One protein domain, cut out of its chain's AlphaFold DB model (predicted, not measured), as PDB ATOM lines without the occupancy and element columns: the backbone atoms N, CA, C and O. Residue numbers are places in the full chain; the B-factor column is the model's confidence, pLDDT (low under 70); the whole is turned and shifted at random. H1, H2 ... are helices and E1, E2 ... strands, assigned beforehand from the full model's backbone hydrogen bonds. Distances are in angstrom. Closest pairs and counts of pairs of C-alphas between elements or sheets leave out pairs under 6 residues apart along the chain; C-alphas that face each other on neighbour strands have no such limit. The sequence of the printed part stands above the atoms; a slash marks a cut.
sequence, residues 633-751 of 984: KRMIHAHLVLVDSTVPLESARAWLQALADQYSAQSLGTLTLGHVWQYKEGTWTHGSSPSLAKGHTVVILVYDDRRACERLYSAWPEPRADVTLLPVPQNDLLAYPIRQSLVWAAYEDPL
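AT A GLANCE: This is residues 633 to 751 of the 984 residues of the protein "Mediator of RNA polymerase II transcription subunit 13" of Malassezia globosa (strain ATCC MYA-4612 / CBS 7966) (UniProt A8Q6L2). A strongly twisted sheet of four parallel strands lies between two helices, the long H1 on one face and the short H2 on the other, making three layers, helices on both faces of a sheet. The small H3 follows the last strand, and a tail, residues 735 to 751, has no named element. The printed part has 119 residues, running E1 H1 E2 E3 H2 E4 H3; the sheet's order is E2 E1 E3 E4. The class is mixed, helices and strands; the whole is compact, with a radius of gyration of the C-alphas of 13.8 A and spans of 39 by 31 by 21 A.

IN THESE COORDINATES: Find C-alpha 634 at (-4.557, 26.906, -9.493), where E1, residues 634 to 643, begins and runs 26.8 A. Look next for the other strands: E2, residues 669 to 680, 33.1 A; E3, residues 697 to 703, 19.2 A; and E4, residues 723 to 729, 19.4 A. H1, residues 649 to 665, spans 24.3 A, H2, residues 706 to 714, 12.6 A, and H3, residues 730 to 734, ends at (9.568, 25.848, 11.841).

HOW THE PARTS SIT: Look across the sheet: N 638 and O 672 of E1 and E2 are 3.0 A apart, N 641 and O 700 of E1 and E3 2.8 A, N 701 and O 726 of E3 and E4 2.8 A, each within hydrogen-bond range. H1 runs along the strands at a height over the sheet of 8.8 A; its closest C-alphas to E2 are Ala 660 and Leu 671, 5.2 A. H2, on the opposite face, also runs along them, at 8.3 A; its closest C-alphas to E3 are Cys 709 and Tyr 703, 6.1 A. E1, H1, E2 and E3, H2, E4 are strand-helix-strand units, two parallel neighbour strands with a helix between, with right-handed crossovers. H3 only grazes the sheet with residues 730 to 733. Every O i to N i+4 pair is within hydrogen-bond range in H1 and H2; H3 has 0 of 1, but 2 of 2 O i to N i+3 pairs.

THE WHOLE: The C-alphas of Ser 667 and Glu 681, the two farthest apart, are 38.8 A apart. The printed part has no cut, and the link from E2 to E3, 16 residues, is long. Look for pLDDT under 70 at residues 686 to 689, 691, 693 to 696, 719 to 723 and 734 to 751.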
ATOM      1  N   LYS A 633      -8.329  29.928 -10.391       77.62
ATOM      2  CA  LYS A 633      -7.827  28.983  -9.379       77.62
ATOM      3  C   LYS A 633      -6.827  27.958  -9.941       77.62
ATOM      4  O   LYS A 633      -7.099  27.296 -10.940       77.62
ATOM      5  N   ARG A 634      -5.673  27.847  -9.275       74.25
ATOM      6  CA  ARG A 634      -4.557  26.906  -9.493       74.25
ATOM      7  C   ARG A 634      -4.910  25.439  -9.182       74.25
ATOM      8  O   ARG A 634      -5.385  25.158  -8.087       74.25
ATOM      9  N   MET A 635      -4.573  24.495 -10.061       79.06
ATOM     10  CA  MET A 635      -4.287  23.108  -9.668       79.06
ATOM     11  C   MET A 635      -2.769  22.925  -9.720       79.06
ATOM     12  O   MET A 635      -2.166  23.233 -10.747       79.06
ATOM     13  N   ILE A 636      -2.149  22.480  -8.626       77.69
ATOM     14  CA  ILE A 636      -0.685  22.370  -8.500       77.69
ATOM     15  C   ILE A 636      -0.320  20.998  -7.923       77.69
ATOM     16  O   ILE A 636      -1.010  20.506  -7.031       77.69
ATOM     17  N   HIS A 637       0.769  20.390  -8.400       83.50
ATOM     18  CA  HIS A 637       1.405  19.241  -7.748       83.50
ATOM     19  C   HIS A 637       2.711  19.684  -7.084       83.50
ATOM     20  O   HIS A 637       3.527  20.337  -7.736       83.50
ATOM     21  N   ALA A 638       2.886  19.391  -5.793       84.25
ATOM     22  CA  ALA A 638       3.982  19.926  -4.985       84.25
ATOM     23  C   ALA A 638       4.729  18.825  -4.218       84.25
ATOM     24  O   ALA A 638       4.173  18.180  -3.329       84.25
ATOM     25  N   HIS A 639       6.004  18.640  -4.549       86.50
ATOM     26  CA  HIS A 639       6.938  17.748  -3.862       86.50
ATOM     27  C   HIS A 639       7.828  18.530  -2.891       86.50
ATOM     28  O   HIS A 639       7.922  19.755  -2.984       86.50
ATOM     29  N   LEU A 640       8.546  17.827  -2.012       88.00
ATOM     30  CA  LEU A 640       9.514  18.426  -1.091       88.00
ATOM     31  C   LEU A 640      10.832  17.632  -1.093       88.00
ATOM     32  O   LEU A 640      10.819  16.404  -1.113       88.00
ATOM     33  N   VAL A 641      11.977  18.313  -1.059       89.00
ATOM     34  CA  VAL A 641      13.306  17.714  -0.853       89.00
ATOM     35  C   VAL A 641      13.933  18.325   0.392       89.00
ATOM     36  O   VAL A 641      14.046  19.542   0.483       89.00
ATOM     37  N   LEU A 642      14.382  17.485   1.322       90.62
ATOM     38  CA  LEU A 642      15.256  17.872   2.426       90.62
ATOM     39  C   LEU A 642      16.714  17.821   1.947       90.62
ATOM     40  O   LEU A 642      17.228  16.735   1.682       90.62
ATOM     41  N   VAL A 643      17.363  18.977   1.819       88.44
ATOM     42  CA  VAL A 643      18.703  19.161   1.237       88.44
ATOM     43  C   VAL A 643      19.725  19.405   2.347       88.44
ATOM     44  O   VAL A 643      19.714  20.467   2.967       88.44
ATOM     45  N   ASP A 644      20.555  18.398   2.641       86.06
ATOM     46  CA  ASP A 644      21.492  18.356   3.782       86.06
ATOM     47  C   ASP A 644      20.832  18.714   5.148       86.06
ATOM     48  O   ASP A 644      21.499  18.985   6.140       86.06
ATOM     49  N   SER A 645      19.493  18.664   5.209       84.00
ATOM     50  CA  SER A 645      18.657  19.175   6.303       84.00
ATOM     51  C   SER A 645      18.412  18.143   7.411       84.00
ATOM     52  O   SER A 645      18.300  16.932   7.174       84.00
ATOM     53  N   THR A 646      18.279  18.650   8.639       82.94
ATOM     54  CA  THR A 646      18.029  17.881   9.870       82.94
ATOM     55  C   THR A 646      16.541  17.720  10.221       82.94
ATOM     56  O   THR A 646      16.221  17.019  11.182       82.94
ATOM     57  N   VAL A 647      15.617  18.305   9.444       85.00
ATOM     58  CA  VAL A 647      14.161  18.216   9.683       85.00
ATOM     59  C   VAL A 647      13.665  16.756   9.620       85.00
ATOM     60  O   VAL A 647      13.964  16.047   8.655       85.00
ATOM     61  N   PRO A 648      12.858  16.281  10.591       87.00
ATOM     62  CA  PRO A 648      12.210  14.973  10.508       87.00
ATOM     63  C   PRO A 648      11.220  14.886   9.338       87.00
ATOM     64  O   PRO A 648      10.421  15.796   9.119       87.00
ATOM     65  N   LEU A 649      11.200  13.751   8.627       86.88
ATOM     66  CA  LEU A 649      10.312  13.541   7.471       86.88
ATOM     67  C   LEU A 649       8.827  13.768   7.799       86.88
ATOM     68  O   LEU A 649       8.107  14.332   6.981       86.88
ATOM     69  N   GLU A 650       8.372  13.386   8.997       86.44
ATOM     70  CA  GLU A 650       6.982  13.611   9.418       86.44
ATOM     71  C   GLU A 650       6.677  15.095   9.670       86.44
ATOM     72  O   GLU A 650       5.602  15.564   9.307       86.44
ATOM     73  N   SER A 651       7.633  15.867  10.202       86.31
ATOM     74  CA  SER A 651       7.503  17.324  10.350       86.31
ATOM     75  C   SER A 651       7.416  18.014   8.987       86.31
ATOM     76  O   SER A 651       6.582  18.895   8.797       86.31
ATOM     77  N   ALA A 652       8.212  17.568   8.010       85.62
ATOM     78  CA  ALA A 652       8.159  18.085   6.644       85.62
ATOM     79  C   ALA A 652       6.843  17.730   5.919       85.62
ATOM     80  O   ALA A 652       6.300  18.560   5.190       85.62
ATOM     81  N   ARG A 653       6.285  16.530   6.150       87.44
ATOM     82  CA  ARG A 653       4.952  16.143   5.642       87.44
ATOM     83  C   ARG A 653       3.830  16.943   6.296       87.44
ATOM     84  O   ARG A 653       2.952  17.421   5.586       87.44
ATOM     85  N   ALA A 654       3.868  17.113   7.619       86.88
ATOM     86  CA  ALA A 654       2.896  17.925   8.347       86.88
ATOM     87  C   ALA A 654       2.916  19.386   7.868       86.88
ATOM     88  O   ALA A 654       1.856  19.980   7.676       86.88
ATOM     89  N   TRP A 655       4.107  19.930   7.586       86.00
ATOM     90  CA  TRP A 655       4.244  21.262   7.001       86.00
ATOM     91  C   TRP A 655       3.624  21.349   5.598       86.00
ATOM     92  O   TRP A 655       2.835  22.250   5.315       86.00
ATOM     93  N   LEU A 656       3.911  20.371   4.729       85.81
ATOM     94  CA  LEU A 656       3.365  20.315   3.368       85.81
ATOM     95  C   LEU A 656       1.829  20.144   3.356       85.81
ATOM     96  O   LEU A 656       1.158  20.726   2.505       85.81
ATOM     97  N   GLN A 657       1.264  19.403   4.317       88.00
ATOM     98  CA  GLN A 657      -0.185  19.283   4.518       88.00
ATOM     99  C   GLN A 657      -0.808  20.631   4.906       88.00
ATOM    100  O   GLN A 657      -1.694  21.113   4.207       88.00
ATOM    101  N   ALA A 658      -0.309  21.286   5.959       85.50
ATOM    102  CA  ALA A 658      -0.861  22.566   6.404       85.50
ATOM    103  C   ALA A 658      -0.647  23.703   5.376       85.50
ATOM    104  O   ALA A 658      -1.453  24.631   5.301       85.50
ATOM    105  N   LEU A 659       0.383  23.606   4.526       84.19
ATOM    106  CA  LEU A 659       0.538  24.440   3.329       84.19
ATOM    107  C   LEU A 659      -0.601  24.210   2.314       84.19
ATOM    108  O   LEU A 659      -1.164  25.177   1.795       84.19
ATOM    109  N   ALA A 660      -0.967  22.953   2.042       86.44
ATOM    110  CA  ALA A 660      -2.091  22.610   1.167       86.44
ATOM    111  C   ALA A 660      -3.429  23.119   1.727       86.44
ATOM    112  O   ALA A 660      -4.234  23.711   0.998       86.44
ATOM    113  N   ASP A 661      -3.628  22.956   3.036       86.81
ATOM    114  CA  ASP A 661      -4.809  23.433   3.751       86.81
ATOM    115  C   ASP A 661      -4.915  24.963   3.639       86.81
ATOM    116  O   ASP A 661      -5.957  25.477   3.223       86.81
ATOM    117  N   GLN A 662      -3.819  25.700   3.879       82.75
ATOM    118  CA  GLN A 662      -3.777  27.158   3.715       82.75
ATOM    119  C   GLN A 662      -4.042  27.592   2.261       82.75
ATOM    120  O   GLN A 662      -4.784  28.552   2.043       82.75
ATOM    121  N   TYR A 663      -3.488  26.888   1.267       83.06
ATOM    122  CA  TYR A 663      -3.715  27.171  -0.159       83.06
ATOM    123  C   TYR A 663      -5.203  27.058  -0.534       83.06
ATOM    124  O   TYR A 663      -5.744  27.908  -1.252       83.06
ATOM    125  N   SER A 664      -5.884  26.040   0.003       84.56
ATOM    126  CA  SER A 664      -7.324  25.845  -0.183       84.56
ATOM    127  C   SER A 664      -8.154  26.913   0.549       84.56
ATOM    128  O   SER A 664      -9.056  27.508  -0.047       84.56
ATOM    129  N   ALA A 665      -7.796  27.245   1.796       83.94
ATOM    130  CA  ALA A 665      -8.476  28.248   2.616       83.94
ATOM    131  C   ALA A 665      -8.348  29.672   2.044       83.94
ATOM    132  O   ALA A 665      -9.282  30.466   2.132       83.94
ATOM    133  N   GLN A 666      -7.225  29.988   1.391       79.62
ATOM    134  CA  GLN A 666      -7.026  31.234   0.640       79.62
ATOM    135  C   GLN A 666      -7.759  31.254  -0.717       79.62
ATOM    136  O   GLN A 666      -7.639  32.225  -1.465       79.62
ATOM    137  N   SER A 667      -8.534  30.215  -1.057       81.12
ATOM    138  CA  SER A 667      -9.254  30.087  -2.331       81.12
ATOM    139  C   SER A 667      -8.367  30.151  -3.584       81.12
ATOM    140  O   SER A 667      -8.878  30.382  -4.684       81.12
ATOM    141  N   LEU A 668      -7.064  29.889  -3.447       78.44
ATOM    142  CA  LEU A 668      -6.115  29.873  -4.563       78.44
ATOM    143  C   LEU A 668      -6.348  28.674  -5.489       78.44
ATOM    144  O   LEU A 668      -6.092  28.778  -6.685       78.44
ATOM    145  N   GLY A 669      -6.893  27.573  -4.959       83.38
ATOM    146  CA  GLY A 669      -7.277  26.376  -5.705       83.38
ATOM    147  C   GLY A 669      -6.983  25.104  -4.912       83.38
ATOM    148  O   GLY A 669      -7.341  25.027  -3.738       83.38
ATOM    149  N   THR A 670      -6.323  24.120  -5.525       85.19
ATOM    150  CA  THR A 670      -5.909  22.883  -4.843       85.19
ATOM    151  C   THR A 670      -4.436  22.574  -5.090       85.19
ATOM    152  O   THR A 670      -3.989  22.435  -6.232       85.19
ATOM    153  N   LEU A 671      -3.695  22.418  -3.995       85.88
ATOM    154  CA  LEU A 671      -2.331  21.910  -3.973       85.88
ATOM    155  C   LEU A 671      -2.397  20.415  -3.640       85.88
ATOM    156  O   LEU A 671      -2.922  20.022  -2.602       85.88
ATOM    157  N   THR A 672      -1.912  19.582  -4.554       87.06
ATOM    158  CA  THR A 672      -1.874  18.124  -4.404       87.06
ATOM    159  C   THR A 672      -0.494  17.690  -3.920       87.06
ATOM    160  O   THR A 672       0.529  18.107  -4.468       87.06
ATOM    161  N   LEU A 673      -0.478  16.872  -2.869       87.94
ATOM    162  CA  LEU A 673       0.737  16.455  -2.174       87.94
ATOM    163  C   LEU A 673       1.519  15.431  -3.006       87.94
ATOM    164  O   LEU A 673       0.982  14.391  -3.389       87.94
ATOM    165  N   GLY A 674       2.785  15.736  -3.275       85.25
ATOM    166  CA  GLY A 674       3.754  14.838  -3.892       85.25
ATOM    167  C   GLY A 674       4.641  14.132  -2.863       85.25
ATOM    168  O   GLY A 674       4.389  14.128  -1.658       85.25
ATOM    169  N   HIS A 675       5.720  13.523  -3.350       86.12
ATOM    170  CA  HIS A 675       6.703  12.846  -2.504       86.12
ATOM    171  C   HIS A 675       7.565  13.818  -1.684       86.12
ATOM    172  O   HIS A 675       7.889  14.919  -2.135       86.12
ATOM    173  N   VAL A 676       8.000  13.349  -0.509       88.12
ATOM    174  CA  VAL A 676       9.080  13.956   0.278       88.12
ATOM    175  C   VAL A 676      10.344  13.116   0.100       88.12
ATOM    176  O   VAL A 676      10.340  11.925   0.415       88.12
ATOM    177  N   TRP A 677      11.413  13.733  -0.391       88.12
ATOM    178  CA  TRP A 677      12.723  13.122  -0.610       88.12
ATOM    179  C   TRP A 677      13.776  13.693   0.348       88.12
ATOM    180  O   TRP A 677      13.597  14.772   0.910       88.12
ATOM    181  N   GLN A 678      14.904  12.997   0.499       88.44
ATOM    182  CA  GLN A 678      16.077  13.508   1.207       88.44
ATOM    183  C   GLN A 678      17.330  13.352   0.333       88.44
ATOM    184  O   GLN A 678      17.569  12.306  -0.275       88.44
ATOM    185  N   TYR A 679      18.107  14.427   0.267       87.19
ATOM    186  CA  TYR A 679      19.364  14.545  -0.458       87.19
ATOM    187  C   TYR A 679      20.453  14.885   0.558       87.19
ATOM    188  O   TYR A 679      20.314  15.865   1.293       87.19
ATOM    189  N   LYS A 680      21.490  14.050   0.642       84.25
ATOM    190  CA  LYS A 680      22.566  14.152   1.634       84.25
ATOM    191  C   LYS A 680      23.931  13.943   0.999       84.25
ATOM    192  O   LYS A 680      24.124  12.980   0.256       84.25
ATOM    193  N   GLU A 681      24.861  14.849   1.287       81.44
ATOM    194  CA  GLU A 681      26.274  14.793   0.880       81.44
ATOM    195  C   GLU A 681      26.471  14.607  -0.642       81.44
ATOM    196  O   GLU A 681      27.442  14.014  -1.105       81.44
ATOM    197  N   GLY A 682      25.529  15.117  -1.448       76.31
ATOM    198  CA  GLY A 682      25.529  14.963  -2.908       76.31
ATOM    199  C   GLY A 682      24.795  13.724  -3.445       76.31
ATOM    200  O   GLY A 682      24.860  13.455  -4.643       76.31
ATOM    201  N   THR A 683      24.099  12.963  -2.595       80.50
ATOM    202  CA  THR A 683      23.436  11.696  -2.957       80.50
ATOM    203  C   THR A 683      21.963  11.645  -2.540       80.50
ATOM    204  O   THR A 683      21.546  12.275  -1.570       80.50
ATOM    205  N   TRP A 684      21.150  10.868  -3.262       83.94
ATOM    206  CA  TRP A 684      19.748  10.611  -2.911       83.94
ATOM    207  C   TRP A 684      19.647   9.416  -1.957       83.94
ATOM    208  O   TRP A 684      20.032   8.304  -2.319       83.94
ATOM    209  N   THR A 685      19.070   9.606  -0.766       75.06
ATOM    210  CA  THR A 685      19.040   8.570   0.292       75.06
ATOM    211  C   THR A 685      18.254   7.308  -0.078       75.06
ATOM    212  O   THR A 685      18.420   6.274   0.561       75.06
ATOM    213  N   HIS A 686      17.398   7.383  -1.101       64.94
ATOM    214  CA  HIS A 686      16.585   6.268  -1.598       64.94
ATOM    215  C   HIS A 686      17.123   5.633  -2.897       64.94
ATOM    216  O   HIS A 686      16.438   4.818  -3.504       64.94
ATOM    217  N   GLY A 687      18.349   5.968  -3.316       54.69
ATOM    218  CA  GLY A 687      19.080   5.260  -4.380       54.69
ATOM    219  C   GLY A 687      18.662   5.568  -5.824       54.69
ATOM    220  O   GLY A 687      19.416   5.252  -6.741       54.69
ATOM    221  N   SER A 688      17.521   6.221  -6.045       60.47
ATOM    222  CA  SER A 688      17.109   6.769  -7.343       60.47
ATOM    223  C   SER A 688      16.871   8.278  -7.268       60.47
ATOM    224  O   SER A 688      16.504   8.822  -6.225       60.47
ATOM    225  N   SER A 689      17.084   8.963  -8.394       64.12
ATOM    226  CA  SER A 689      16.691  10.362  -8.572       64.12
ATOM    227  C   SER A 689      15.161  10.511  -8.567       64.12
ATOM    228  O   SER A 689      14.462   9.579  -8.978       64.12
ATOM    229  N   PRO A 690      14.622  11.677  -8.164       70.25
ATOM    230  CA  PRO A 690      13.199  11.964  -8.303       70.25
ATOM    231  C   PRO A 690      12.784  11.863  -9.775       70.25
ATOM    232  O   PRO A 690      13.385  12.510 -10.629       70.25
ATOM    233  N   SER A 691      11.758  11.060 -10.054       69.38
ATOM    234  CA  SER A 691      11.078  11.031 -11.350       69.38
ATOM    235  C   SER A 691       9.747  11.760 -11.214       69.38
ATOM    236  O   SER A 691       9.011  11.520 -10.251       69.38
ATOM    237  N   LEU A 692       9.461  12.673 -12.141       72.50
ATOM    238  CA  LEU A 692       8.265  13.516 -12.094       72.50
ATOM    239  C   LEU A 692       7.201  13.067 -13.103       72.50
ATOM    240  O   LEU A 692       7.494  12.591 -14.200       72.50
ATOM    241  N   ALA A 693       5.932  13.230 -12.728       59.03
ATOM    242  CA  ALA A 693       4.807  12.983 -13.622       59.03
ATOM    243  C   ALA A 693       4.661  14.113 -14.659       59.03
ATOM    244  O   ALA A 693       5.090  15.246 -14.440       59.03
ATOM    245  N   LYS A 694       4.010  13.825 -15.793       56.75
ATOM    246  CA  LYS A 694       3.773  14.817 -16.853       56.75
ATOM    247  C   LYS A 694       2.770  15.888 -16.405       56.75
ATOM    248  O   LYS A 694       1.566  15.647 -16.426       56.75
ATOM    249  N   GLY A 695       3.269  17.073 -16.066       62.41
ATOM    250  CA  GLY A 695       2.470  18.258 -15.750       62.41
ATOM    251  C   GLY A 695       3.292  19.331 -15.035       62.41
ATOM    252  O   GLY A 695       4.390  19.050 -14.555       62.41
ATOM    253  N   HIS A 696       2.756  20.553 -14.947       65.56
ATOM    254  CA  HIS A 696       3.396  21.647 -14.209       65.56
ATOM    255  C   HIS A 696       3.553  21.278 -12.732       65.56
ATOM    256  O   HIS A 696       2.573  21.202 -11.988       65.56
ATOM    257  N   THR A 697       4.799  21.054 -12.326       77.19
ATOM    258  CA  THR A 697       5.132  20.458 -11.032       77.19
ATOM    259  C   THR A 697       6.060  21.377 -10.250       77.19
ATOM    260  O   THR A 697       7.001  21.952 -10.796       77.19
ATOM    261  N   VAL A 698       5.801  21.522  -8.954       79.81
ATOM    262  CA  VAL A 698       6.599  22.336  -8.035       79.81
ATOM    263  C   VAL A 698       7.407  21.412  -7.133       79.81
ATOM    264  O   VAL A 698       6.883  20.421  -6.625       79.81
ATOM    265  N   VAL A 699       8.680  21.733  -6.912       82.75
ATOM    266  CA  VAL A 699       9.522  21.022  -5.942       82.75
ATOM    267  C   VAL A 699      10.067  22.024  -4.937       82.75
ATOM    268  O   VAL A 699      10.810  22.934  -5.300       82.75
ATOM    269  N   ILE A 700       9.681  21.848  -3.678       84.81
ATOM    270  CA  ILE A 700      10.100  22.682  -2.555       84.81
ATOM    271  C   ILE A 700      11.422  22.131  -2.015       84.81
ATOM    272  O   ILE A 700      11.472  21.009  -1.523       84.81
ATOM    273  N   LEU A 701      12.503  22.893  -2.126       85.75
ATOM    274  CA  LEU A 701      13.840  22.488  -1.700       85.75
ATOM    275  C   LEU A 701      14.119  23.105  -0.327       85.75
ATOM    276  O   LEU A 701      14.488  24.274  -0.235       85.75
ATOM    277  N   VAL A 702      13.892  22.333   0.734       85.88
ATOM    278  CA  VAL A 702      14.123  22.743   2.123       85.88
ATOM    279  C   VAL A 702      15.583  22.508   2.483       85.88
ATOM    280  O   VAL A 702      16.055  21.376   2.375       85.88
ATOM    281  N   TYR A 703      16.299  23.540   2.924       85.25
ATOM    282  CA  TYR A 703      17.751  23.464   3.118       85.25
ATOM    283  C   TYR A 703      18.247  24.140   4.398       85.25
ATOM    284  O   TYR A 703      17.641  25.091   4.894       85.25
ATOM    285  N   ASP A 704      19.381  23.647   4.895       83.25
ATOM    286  CA  ASP A 704      20.140  24.234   6.006       83.25
ATOM    287  C   ASP A 704      21.375  24.981   5.443       83.25
ATOM    288  O   ASP A 704      21.449  26.209   5.494       83.25
ATOM    289  N   ASP A 705      22.271  24.272   4.733       80.56
ATOM    290  CA  ASP A 705      23.340  24.877   3.915       80.56
ATOM    291  C   ASP A 705      22.799  25.416   2.574       80.56
ATOM    292  O   ASP A 705      22.377  24.655   1.697       80.56
ATOM    293  N   ARG A 706      22.884  26.739   2.363       75.81
ATOM    294  CA  ARG A 706      22.560  27.394   1.077       75.81
ATOM    295  C   ARG A 706      23.342  26.781  -0.093       75.81
ATOM    296  O   ARG A 706      22.761  26.550  -1.154       75.81
ATOM    297  N   ARG A 707      24.621  26.441   0.107       76.75
ATOM    298  CA  ARG A 707      25.484  25.889  -0.949       76.75
ATOM    299  C   ARG A 707      25.047  24.482  -1.357       76.75
ATOM    300  O   ARG A 707      25.206  24.117  -2.516       76.75
ATOM    301  N   ALA A 708      24.484  23.683  -0.448       76.56
ATOM    302  CA  ALA A 708      23.892  22.381  -0.763       76.56
ATOM    303  C   ALA A 708      22.701  22.510  -1.709       76.56
ATOM    304  O   ALA A 708      22.573  21.757  -2.678       76.56
ATOM    305  N   CYS A 709      21.871  23.513  -1.451       81.06
ATOM    306  CA  CYS A 709      20.700  23.830  -2.248       81.06
ATOM    307  C   CYS A 709      21.092  24.324  -3.657       81.06
ATOM    308  O   CYS A 709      20.567  23.829  -4.653       81.06
ATOM    309  N   GLU A 710      22.113  25.181  -3.759       76.81
ATOM    310  CA  GLU A 710      22.703  25.633  -5.032       76.81
ATOM    311  C   GLU A 710      23.371  24.478  -5.823       76.81
ATOM    312  O   GLU A 710      23.178  24.359  -7.042       76.81
ATOM    313  N   ARG A 711      24.082  23.561  -5.141       77.94
ATOM    314  CA  ARG A 711      24.619  22.317  -5.739       77.94
ATOM    315  C   ARG A 711      23.493  21.466  -6.340       77.94
ATOM    316  O   ARG A 711      23.569  21.088  -7.507       77.94
ATOM    317  N   LEU A 712      22.427  21.197  -5.583       80.69
ATOM    318  CA  LEU A 712      21.290  20.409  -6.073       80.69
ATOM    319  C   LEU A 712      20.544  21.103  -7.227       80.69
ATOM    320  O   LEU A 712      20.112  20.433  -8.162       80.69
ATOM    321  N   TYR A 713      20.407  22.431  -7.201       78.62
ATOM    322  CA  TYR A 713      19.755  23.168  -8.285       78.62
ATOM    323  C   TYR A 713      20.508  23.059  -9.610       78.62
ATOM    324  O   TYR A 713      19.908  22.801 -10.658       78.62
ATOM    325  N   SER A 714      21.826  23.268  -9.572       75.50
ATOM    326  CA  SER A 714      22.689  23.168 -10.754       75.50
ATOM    327  C   SER A 714      22.744  21.740 -11.311       75.50
ATOM    328  O   SER A 714      22.696  21.576 -12.528       75.50
ATOM    329  N   ALA A 715      22.731  20.722 -10.445       78.50
ATOM    330  CA  ALA A 715      22.709  19.303 -10.811       78.50
ATOM    331  C   ALA A 715      21.295  18.682 -10.941       78.50
ATOM    332  O   ALA A 715      21.152  17.459 -10.877       78.50
ATOM    333  N   TRP A 716      20.236  19.489 -11.094       82.56
ATOM    334  CA  TRP A 716      18.858  18.980 -11.111       82.56
ATOM    335  C   TRP A 716      18.584  18.050 -12.321       82.56
ATOM    336  O   TRP A 716      18.839  18.462 -13.454       82.56
ATOM    337  N   PRO A 717      18.048  16.823 -12.121       73.25
ATOM    338  CA  PRO A 717      18.061  15.774 -13.149       73.25
ATOM    339  C   PRO A 717      16.964  15.869 -14.223       73.25
ATOM    340  O   PRO A 717      17.157  15.359 -15.324       73.25
ATOM    341  N   GLU A 718      15.816  16.487 -13.925       72.00
ATOM    342  CA  GLU A 718      14.659  16.557 -14.840       72.00
ATOM    343  C   GLU A 718      14.654  17.878 -15.646       72.00
ATOM    344  O   GLU A 718      15.130  18.909 -15.153       72.00
ATOM    345  N   PRO A 719      14.105  17.916 -16.876       65.31
ATOM    346  CA  PRO A 719      14.126  19.117 -17.705       65.31
ATOM    347  C   PRO A 719      13.314  20.250 -17.061       65.31
ATOM    348  O   PRO A 719      12.100  20.161 -16.893       65.31
ATOM    349  N   ARG A 720      13.981  21.375 -16.767       64.38
ATOM    350  CA  ARG A 720      13.402  22.540 -16.067       64.38
ATOM    351  C   ARG A 720      12.193  23.198 -16.761       64.38
ATOM    352  O   ARG A 720      11.643  24.135 -16.201       64.38
ATOM    353  N   ALA A 721      11.773  22.775 -17.955       57.41
ATOM    354  CA  ALA A 721      10.624  23.363 -18.652       57.41
ATOM    355  C   ALA A 721       9.329  23.245 -17.825       57.41
ATOM    356  O   ALA A 721       8.696  24.262 -17.537       57.41
ATOM    357  N   ASP A 722       9.017  22.030 -17.370       63.16
ATOM    358  CA  ASP A 722       7.758  21.693 -16.687       63.16
ATOM    359  C   ASP A 722       7.847  21.790 -15.151       63.16
ATOM    360  O   ASP A 722       6.845  21.621 -14.452       63.16
ATOM    361  N   VAL A 723       9.044  22.077 -14.621       69.38
ATOM    362  CA  VAL A 723       9.372  21.997 -13.191       69.38
ATOM    363  C   VAL A 723       9.764  23.365 -12.626       69.38
ATOM    364  O   VAL A 723      10.745  23.972 -13.067       69.38
ATOM    365  N   THR A 724       9.050  23.820 -11.597       74.75
ATOM    366  CA  THR A 724       9.391  25.021 -10.817       74.75
ATOM    367  C   THR A 724      10.059  24.608  -9.507       74.75
ATOM    368  O   THR A 724       9.446  23.967  -8.657       74.75
ATOM    369  N   LEU A 725      11.328  24.981  -9.337       74.56
ATOM    370  CA  LEU A 725      12.117  24.672  -8.142       74.56
ATOM    371  C   LEU A 725      12.046  25.854  -7.166       74.56
ATOM    372  O   LEU A 725      12.514  26.945  -7.490       74.56
ATOM    373  N   LEU A 726      11.439  25.633  -5.999       76.06
ATOM    374  CA  LEU A 726      11.212  26.631  -4.952       76.06
ATOM    375  C   LEU A 726      12.098  26.327  -3.732       76.06
ATOM    376  O   LEU A 726      11.739  25.472  -2.926       76.06
ATOM    377  N   PRO A 727      13.234  27.007  -3.544       74.06
ATOM    378  CA  PRO A 727      13.991  26.903  -2.299       74.06
ATOM    379  C   PRO A 727      13.245  27.525  -1.103       74.06
ATOM    380  O   PRO A 727      12.552  28.529  -1.258       74.06
ATOM    381  N   VAL A 728      13.411  26.938   0.086       76.69
ATOM    382  CA  VAL A 728      12.882  27.410   1.383       76.69
ATOM    383  C   VAL A 728      13.913  27.088   2.480       76.69
ATOM    384  O   VAL A 728      14.356  25.944   2.553       76.69
ATOM    385  N   PRO A 729      14.334  28.026   3.342       76.94
ATOM    386  CA  PRO A 729      15.286  27.705   4.403       76.94
ATOM    387  C   PRO A 729      14.608  26.940   5.550       76.94
ATOM    388  O   PRO A 729      13.432  27.140   5.851       76.94
ATOM    389  N   GLN A 730      15.363  26.078   6.232       81.50
ATOM    390  CA  GLN A 730      14.870  25.204   7.302       81.50
ATOM    391  C   GLN A 730      14.156  25.959   8.444       81.50
ATOM    392  O   GLN A 730      13.207  25.429   9.020       81.50
ATOM    393  N   ASN A 731      14.557  27.196   8.749       76.06
ATOM    394  CA  ASN A 731      13.935  28.001   9.808       76.06
ATOM    395  C   ASN A 731      12.480  28.390   9.481       76.06
ATOM    396  O   ASN A 731      11.618  28.328  10.356       76.06
ATOM    397  N   ASP A 732      12.179  28.708   8.219       70.75
ATOM    398  CA  ASP A 732      10.843  29.136   7.774       70.75
ATOM    399  C   ASP A 732       9.834  27.969   7.795       70.75
ATOM    400  O   ASP A 732       8.622  28.176   7.886       70.75
ATOM    401  N   LEU A 733      10.330  26.723   7.771       71.44
ATOM    402  CA  LEU A 733       9.527  25.517   7.989       71.44
ATOM    403  C   LEU A 733       9.064  25.384   9.453       71.44
ATOM    404  O   LEU A 733       8.020  24.790   9.722       71.44
ATOM    405  N   LEU A 734       9.819  25.948  10.400       63.81
ATOM    406  CA  LEU A 734       9.568  25.848  11.841       63.81
ATOM    407  C   LEU A 734       8.754  27.036  12.398       63.81
ATOM    408  O   LEU A 734       8.146  26.911  13.459       63.81
ATOM    409  N   ALA A 735       8.713  28.170  11.691       60.50
ATOM    410  CA  ALA A 735       8.200  29.459  12.178       60.50
ATOM    411  C   ALA A 735       6.724  29.764  11.808       60.50
ATOM    412  O   ALA A 735       6.389  30.863  11.367       60.50
ATOM    413  N   TYR A 736       5.815  28.798  11.974       55.78
ATOM    414  CA  TYR A 736       4.369  29.005  11.772       55.78
ATOM    415  C   TYR A 736       3.768  30.100  12.683       55.78
ATOM    416  O   TYR A 736       3.978  30.030  13.896       55.78
ATOM    417  N   PRO A 737       2.833  30.948  12.199       53.16
ATOM    418  CA  PRO A 737       2.620  31.463  10.841       53.16
ATOM    419  C   PRO A 737       2.850  33.004  10.809       53.16
ATOM    420  O   PRO A 737       3.295  33.598  11.779       53.16
ATOM    421  N   ILE A 738       2.583  33.734   9.722       43.78
ATOM    422  CA  ILE A 738       1.251  34.292   9.412       43.78
ATOM    423  C   ILE A 738       1.167  34.534   7.897       43.78
ATOM    424  O   ILE A 738       1.846  35.399   7.355       43.78
ATOM    425  N   ARG A 739       0.275  33.794   7.223       52.66
ATOM    426  CA  ARG A 739      -0.176  34.048   5.837       52.66
ATOM    427  C   ARG A 739       0.956  34.146   4.801       52.66
ATOM    428  O   ARG A 739       1.027  35.133   4.076       52.66
ATOM    429  N   GLN A 740       1.761  33.083   4.682       61.00
ATOM    430  CA  GLN A 740       2.665  32.858   3.536       61.00
ATOM    431  C   GLN A 740       1.975  33.284   2.226       61.00
ATOM    432  O   GLN A 740       0.813  32.942   1.989       61.00
ATOM    433  N   SER A 741       2.650  34.099   1.422       52.69
ATOM    434  CA  SER A 741       2.023  35.352   0.988       52.69
ATOM    435  C   SER A 741       2.058  35.576  -0.523       52.69
ATOM    436  O   SER A 741       3.111  35.818  -1.080       52.69
ATOM    437  N   LEU A 742       0.949  35.438  -1.252       56.88
ATOM    438  CA  LEU A 742      -0.031  34.363  -1.031       56.88
ATOM    439  C   LEU A 742       0.494  33.065  -1.687       56.88
ATOM    440  O   LEU A 742      -0.118  32.484  -2.578       56.88
ATOM    441  N   VAL A 743       1.681  32.638  -1.235       60.22
ATOM    442  CA  VAL A 743       2.408  31.406  -1.593       60.22
ATOM    443  C   VAL A 743       2.983  31.317  -3.029       60.22
ATOM    444  O   VAL A 743       2.726  30.375  -3.768       60.22
ATOM    445  N   TRP A 744       3.787  32.236  -3.566       52.47
ATOM    446  CA  TRP A 744       3.840  33.699  -3.408       52.47
ATOM    447  C   TRP A 744       2.566  34.394  -3.940       52.47
ATOM    448  O   TRP A 744       2.433  35.608  -3.830       52.47
ATOM    449  N   ALA A 745       1.676  33.601  -4.555       52.78
ATOM    450  CA  ALA A 745       0.498  33.925  -5.359       52.78
ATOM    451  C   ALA A 745       0.650  33.622  -6.873       52.78
ATOM    452  O   ALA A 745       0.547  34.515  -7.706       52.78
ATOM    453  N   ALA A 746       0.803  32.379  -7.353       55.50
ATOM    454  CA  ALA A 746       1.259  31.120  -6.745       55.50
ATOM    455  C   ALA A 746       1.274  30.008  -7.829       55.50
ATOM    456  O   ALA A 746       0.216  29.672  -8.362       55.50
ATOM    457  N   TYR A 747       2.382  29.357  -8.194       59.81
ATOM    458  CA  TYR A 747       3.791  29.769  -8.088       59.81
ATOM    459  C   TYR A 747       4.239  30.483  -9.385       59.81
ATOM    460  O   TYR A 747       3.414  30.728 -10.264       59.81
ATOM    461  N   GLU A 748       5.505  30.900  -9.501       49.06
ATOM    462  CA  GLU A 748       5.968  31.694 -10.657       49.06
ATOM    463  C   GLU A 748       6.386  30.857 -11.869       49.06
ATOM    464  O   GLU A 748       7.521  30.397 -11.966       49.06
ATOM    465  N   ASP A 749       5.444  30.715 -12.807       48.97
ATOM    466  CA  ASP A 749       5.671  30.607 -14.256       48.97
ATOM    467  C   ASP A 749       4.338  30.813 -15.024       48.97
ATOM    468  O   ASP A 749       3.249  30.841 -14.430       48.97
ATOM    469  N   PRO A 750       4.352  30.852 -16.367       45.81
ATOM    470  CA  PRO A 750       5.020  31.829 -17.234       45.81
ATOM    471  C   PRO A 750       4.071  32.978 -17.639       45.81
ATOM    472  O   PRO A 750       4.426  33.858 -18.417       45.81
ATOM    473  N   LEU A 751       2.821  32.924 -17.168       46.31
ATOM    474  CA  LEU A 751       1.719  33.832 -17.489       46.31
ATOM    475  C   LEU A 751       1.087  34.252 -16.152       46.31
ATOM    476  O   LEU A 751       0.103  33.666 -15.685       46.31
TER     477      LEU A 751